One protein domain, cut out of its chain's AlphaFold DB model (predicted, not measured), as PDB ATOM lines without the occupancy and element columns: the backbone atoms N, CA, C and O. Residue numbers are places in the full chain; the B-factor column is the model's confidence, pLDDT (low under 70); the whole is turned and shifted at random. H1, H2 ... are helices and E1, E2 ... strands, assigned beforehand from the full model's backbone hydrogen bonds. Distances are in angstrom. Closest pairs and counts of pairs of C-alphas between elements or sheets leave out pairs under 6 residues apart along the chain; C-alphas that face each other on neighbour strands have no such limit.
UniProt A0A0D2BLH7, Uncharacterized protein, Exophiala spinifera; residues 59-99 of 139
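AT A GLANCE: This is residues 59 to 99 of the 139 residues of an uncharacterized protein of Exophiala spinifera (UniProt A0A0D2BLH7). Little regular structure is present: a small hairpin of two short strands, E1 and E2, has the one-turn helix H1 packed by E2, and a long loop, residues 88 to 99, folds back to pair with residues 78 to 79. The printed part has 41 residues, with E1, E2 and H1 in that order and 12 residues in these mixed elements. It is compact, with a radius of gyration of the C-alphas of 9.3 A, and spans 26 by 21 by 12 A.

IN THESE COORDINATES: Strand E1, residues 60 to 63, starts at C-alpha 60 (-34.982, 25.365, 36.143) and is 9.1 A long. Strand E2, residues 70 to 73, is 9.9 A long. Helix H1, residues 84 to 87, measures 5.0 A and ends at C-alpha 87 (-35.796, 38.039, 28.667).

HOW THE PARTS SIT: E1 and E2 form an antiparallel hairpin, at 163 degrees between directions. N 73 and O 60 are within hydrogen-bond range at 2.8 A. The closest C-alphas of E2 and H1, Leu 71 and Thr 84, are 4.3 A apart. E1 and H1 are only just apart, at 8.1 A. H1 is too short for any O i to N i+4 pair; its one O i to N i+3 pair is within range.

THE WHOLE: The C-alphas farthest apart, Val 66 and Gly 95, are 27.2 A from each other. The printed part has no cut, both links are short, and no printed residue is under 70 in pLDDT.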
ATOM      1  N   GLN A  59     -37.985  22.579  35.254       98.19
ATOM      2  CA  GLN A  59     -36.686  21.967  35.542       98.19
ATOM      3  C   GLN A  59     -35.695  22.991  36.108       98.19
ATOM      4  O   GLN A  59     -34.877  22.651  36.958       98.19
ATOM      5  N   ALA A  60     -35.776  24.244  35.649       98.00
ATOM      6  CA  ALA A  60     -34.982  25.365  36.143       98.00
ATOM      7  C   ALA A  60     -35.691  26.694  35.844       98.00
ATOM      8  O   ALA A  60     -36.365  26.818  34.825       98.00
ATOM      9  N   ASP A  61     -35.531  27.687  36.715       97.75
ATOM     10  CA  ASP A  61     -35.988  29.065  36.501       97.75
ATOM     11  C   ASP A  61     -34.997  30.015  37.178       97.75
ATOM     12  O   ASP A  61     -35.141  30.355  38.352       97.75
ATOM     13  N   ASP A  62     -33.921  30.338  36.461       97.44
ATOM     14  CA  ASP A  62     -32.832  31.195  36.938       97.44
ATOM     15  C   ASP A  62     -32.060  31.775  35.737       97.44
ATOM     16  O   ASP A  62     -32.418  31.577  34.571       97.44
ATOM     17  N   THR A  63     -30.990  32.508  36.011       97.62
ATOM     18  CA  THR A  63     -30.025  32.961  35.015       97.62
ATOM     19  C   THR A  63     -29.282  31.763  34.436       97.62
ATOM     20  O   THR A  63     -28.501  31.101  35.124       97.62
ATOM     21  N   ASP A  64     -29.493  31.499  33.151       95.44
ATOM     22  CA  ASP A  64     -28.757  30.469  32.431       95.44
ATOM     23  C   ASP A  64     -27.276  30.860  32.328       95.44
ATOM     24  O   ASP A  64     -26.925  31.941  31.855       95.44
ATOM     25  N   VAL A  65     -26.386  29.976  32.775       96.50
ATOM     26  CA  VAL A  65     -24.950  30.282  32.912       96.50
ATOM     27  C   VAL A  65     -24.206  30.370  31.578       96.50
ATOM     28  O   VAL A  65     -23.080  30.864  31.542       96.50
ATOM     29  N   VAL A  66     -24.803  29.890  30.484       93.25
ATOM     30  CA  VAL A  66     -24.200  29.944  29.145       93.25
ATOM     31  C   VAL A  66     -24.568  31.251  28.447       93.25
ATOM     32  O   VAL A  66     -23.718  31.892  27.832       93.25
ATOM     33  N   THR A  67     -25.830  31.652  28.544       90.62
ATOM     34  CA  THR A  67     -26.389  32.830  27.868       90.62
ATOM     35  C   THR A  67     -26.339  34.089  28.733       90.62
ATOM     36  O   THR A  67     -26.359  35.194  28.194       90.62
ATOM     37  N   GLY A  68     -26.262  33.938  30.057       94.69
ATOM     38  CA  GLY A  68     -26.342  35.024  31.035       94.69
ATOM     39  C   GLY A  68     -27.744  35.622  31.181       94.69
ATOM     40  O   GLY A  68     -27.879  36.704  31.750       94.69
ATOM     41  N   LEU A  69     -28.777  34.964  30.645       94.06
ATOM     42  CA  LEU A  69     -30.145  35.479  30.595       94.06
ATOM     43  C   LEU A  69     -31.072  34.682  31.525       94.06
ATOM     44  O   LEU A  69     -30.959  33.456  31.583       94.06
ATOM     45  N   PRO A  70     -32.019  35.335  32.223       96.31
ATOM     46  CA  PRO A  70     -33.056  34.638  32.979       96.31
ATOM     47  C   PRO A  70     -33.949  33.800  32.056       96.31
ATOM     48  O   PRO A  70     -34.610  34.342  31.165       96.31
ATOM     49  N   LEU A  71     -33.998  32.486  32.264       96.25
ATOM     50  CA  LEU A  71     -34.796  31.563  31.460       96.25
ATOM     51  C   LEU A  71     -35.456  30.507  32.353       96.25
ATOM     52  O   LEU A  71     -34.817  29.897  33.206       96.25
ATOM     53  N   CYS A  72     -36.742  30.266  32.105       97.44
ATOM     54  CA  CYS A  72     -37.493  29.166  32.687       97.44
ATOM     55  C   CYS A  72     -37.529  27.996  31.697       97.44
ATOM     56  O   CYS A  72     -38.047  28.126  30.582       97.44
ATOM     57  N   PHE A  73     -36.985  26.857  32.108       98.00
ATOM     58  CA  PHE A  73     -36.923  25.620  31.343       98.00
ATOM     59  C   PHE A  73     -37.936  24.608  31.866       98.00
ATOM     60  O   PHE A  73     -37.997  24.324  33.063       98.00
ATOM     61  N   GLY A  74     -38.692  24.031  30.941       98.12
ATOM     62  CA  GLY A  74     -39.476  22.823  31.147       98.12
ATOM     63  C   GLY A  74     -38.728  21.596  30.631       98.12
ATOM     64  O   GLY A  74     -37.514  21.627  30.404       98.12
ATOM     65  N   VAL A  75     -39.447  20.504  30.381       97.94
ATOM     66  CA  VAL A  75     -38.848  19.300  29.790       97.94
ATOM     67  C   VAL A  75     -38.657  19.508  28.285       97.94
ATOM     68  O   VAL A  75     -39.590  19.368  27.499       97.94
ATOM     69  N   GLY A  76     -37.434  19.864  27.881       94.56
ATOM     70  CA  GLY A  76     -37.035  20.014  26.474       94.56
ATOM     71  C   GLY A  76     -37.434  21.335  25.802       94.56
ATOM     72  O   GLY A  76     -37.095  21.538  24.640       94.56
ATOM     73  N   PHE A  77     -38.110  22.240  26.517       96.88
ATOM     74  CA  PHE A  77     -38.568  23.533  26.000       96.88
ATOM     75  C   PHE A  77     -38.254  24.682  26.964       96.88
ATOM     76  O   PHE A  77     -38.181  24.492  28.177       96.88
ATOM     77  N   GLY A  78     -38.158  25.896  26.423       95.81
ATOM     78  CA  GLY A  78     -38.327  27.117  27.204       95.81
ATOM     79  C   GLY A  78     -39.810  27.350  27.492       95.81
ATOM     80  O   GLY A  78     -40.668  27.050  26.657       95.81
ATOM     81  N   LEU A  79     -40.125  27.890  28.666       97.31
ATOM     82  CA  LEU A  79     -41.491  28.196  29.089       97.31
ATOM     83  C   LEU A  79     -41.699  29.709  29.137       97.31
ATOM     84  O   LEU A  79     -40.836  30.434  29.634       97.31
ATOM     85  N   ALA A  80     -42.840  30.198  28.645       95.12
ATOM     86  CA  ALA A  80     -43.189  31.624  28.686       95.12
ATOM     87  C   ALA A  80     -43.699  32.050  30.078       95.12
ATOM     88  O   ALA A  80     -44.807  32.559  30.244       95.12
ATOM     89  N   GLN A  81     -42.887  31.803  31.100       95.44
ATOM     90  CA  GLN A  81     -43.142  32.150  32.495       95.44
ATOM     91  C   GLN A  81     -41.817  32.449  33.206       95.44
ATOM     92  O   GLN A  81     -40.748  32.280  32.618       95.44
ATOM     93  N   GLY A  82     -41.885  32.895  34.461       94.94
ATOM     94  CA  GLY A  82     -40.690  33.102  35.280       94.94
ATOM     95  C   GLY A  82     -39.702  34.089  34.659       94.94
ATOM     96  O   GLY A  82     -40.105  35.095  34.054       94.94
ATOM     97  N   GLY A  83     -38.410  33.775  34.767       94.94
ATOM     98  CA  GLY A  83     -37.314  34.564  34.210       94.94
ATOM     99  C   GLY A  83     -37.474  34.844  32.713       94.94
ATOM    100  O   GLY A  83     -37.208  35.964  32.268       94.94
ATOM    101  N   THR A  84     -38.027  33.897  31.945       95.12
ATOM    102  CA  THR A  84     -38.216  34.048  30.493       95.12
ATOM    103  C   THR A  84     -39.033  35.283  30.132       95.12
ATOM    104  O   THR A  84     -38.738  35.924  29.128       95.12
ATOM    105  N   LEU A  85     -40.040  35.666  30.924       94.00
ATOM    106  CA  LEU A  85     -40.870  36.838  30.612       94.00
ATOM    107  C   LEU A  85     -40.117  38.167  30.766       94.00
ATOM    108  O   LEU A  85     -40.570  39.183  30.237       94.00
ATOM    109  N   THR A  86     -38.976  38.171  31.462       93.38
ATOM    110  CA  THR A  86     -38.073  39.330  31.502       93.38
ATOM    111  C   THR A  86     -37.149  39.360  30.283       93.38
ATOM    112  O   THR A  86     -36.957  40.421  29.693       93.38
ATOM    113  N   THR A  87     -36.661  38.196  29.849       92.06
ATOM    114  CA  THR A  87     -35.796  38.039  28.667       92.06
ATOM    115  C   THR A  87     -36.553  38.204  27.345       92.06
ATOM    116  O   THR A  87     -36.032  38.786  26.397       92.06
ATOM    117  N   ILE A  88     -37.796  37.720  27.267       91.44
ATOM    118  CA  ILE A  88     -38.627  37.690  26.054       91.44
ATOM    119  C   ILE A  88     -39.991  38.344  26.343       91.44
ATOM    120  O   ILE A  88     -41.029  37.675  26.372       91.44
ATOM    121  N   PRO A  89     -40.028  39.672  26.548       90.75
ATOM    122  CA  PRO A  89     -41.211  40.361  27.073       90.75
ATOM    123  C   PRO A  89     -42.388  40.433  26.091       90.75
ATOM    124  O   PRO A  89     -43.478  40.853  26.474       90.75
ATOM    125  N   PHE A  90     -42.178  40.061  24.823       89.56
ATOM    126  CA  PHE A  90     -43.227  40.022  23.806       89.56
ATOM    127  C   PHE A  90     -43.999  38.698  23.778       89.56
ATOM    128  O   PHE A  90     -44.935  38.590  22.992       89.56
ATOM    129  N   LEU A  91     -43.624  37.686  24.568       90.38
ATOM    130  CA  LEU A  91     -44.436  36.475  24.687       90.38
ATOM    131  C   LEU A  91     -45.722  36.764  25.480       90.38
ATOM    132  O   LEU A  91     -45.714  37.618  26.374       90.38
ATOM    133  N   PRO A  92     -46.834  36.066  25.186       88.44
ATOM    134  CA  PRO A  92     -48.056  36.215  25.965       88.44
ATOM    135  C   PRO A  92     -47.833  35.862  27.426       88.44
ATOM    136  O   PRO A  92     -47.094  34.938  27.763       88.44
ATOM    137  N   LYS A  93     -48.504  36.616  28.296       87.12
ATOM    138  CA  LYS A  93     -48.452  36.409  29.738       87.12
ATOM    139  C   LYS A  93     -49.581  35.470  30.142       87.12
ATOM    140  O   LYS A  93     -50.750  35.796  29.954       87.12
ATOM    141  N   GLY A  94     -49.217  34.344  30.746       82.00
ATOM    142  CA  GLY A  94     -50.165  33.347  31.236       82.00
ATOM    143  C   GLY A  94     -50.539  32.285  30.199       82.00
ATOM    144  O   GLY A  94     -50.310  32.430  28.999       82.00
ATOM    145  N   GLY A  95     -51.113  31.188  30.695       86.38
ATOM    146  CA  GLY A  95     -51.373  29.982  29.910       86.38
ATOM    147  C   GLY A  95     -50.165  29.042  29.829       86.38
ATOM    148  O   GLY A  95     -49.122  29.281  30.432       86.38
ATOM    149  N   LYS A  96     -50.332  27.940  29.091       92.88
ATOM    150  CA  LYS A  96     -49.297  26.921  28.874       92.88
ATOM    151  C   LYS A  96     -48.628  27.147  27.527       92.88
ATOM    152  O   LYS A  96     -49.102  26.667  26.501       92.88
ATOM    153  N   ILE A  97     -47.547  27.924  27.532       95.06
ATOM    154  CA  ILE A  97     -46.783  28.263  26.328       95.06
ATOM    155  C   ILE A  97     -45.361  27.733  26.483       95.06
ATOM    156  O   ILE A  97     -44.616  28.154  27.367       95.06
ATOM    157  N   CYS A  98     -45.005  26.805  25.600       95.69
ATOM    158  CA  CYS A  98     -43.660  26.268  25.454       95.69
ATOM    159  C   CYS A  98     -43.100  26.684  24.091       95.69
ATOM    160  O   CYS A  98     -43.852  26.870  23.130       95.69
ATOM    161  N   PHE A  99     -41.792  26.883  24.009       93.81
ATOM    162  CA  PHE A  99     -41.139  27.346  22.791       93.81
ATOM    163  C   PHE A  99     -39.671  26.924  22.767       93.81
ATOM    164  O   PHE A  99     -39.078  26.563  23.783       93.81
TER     165      PHE A  99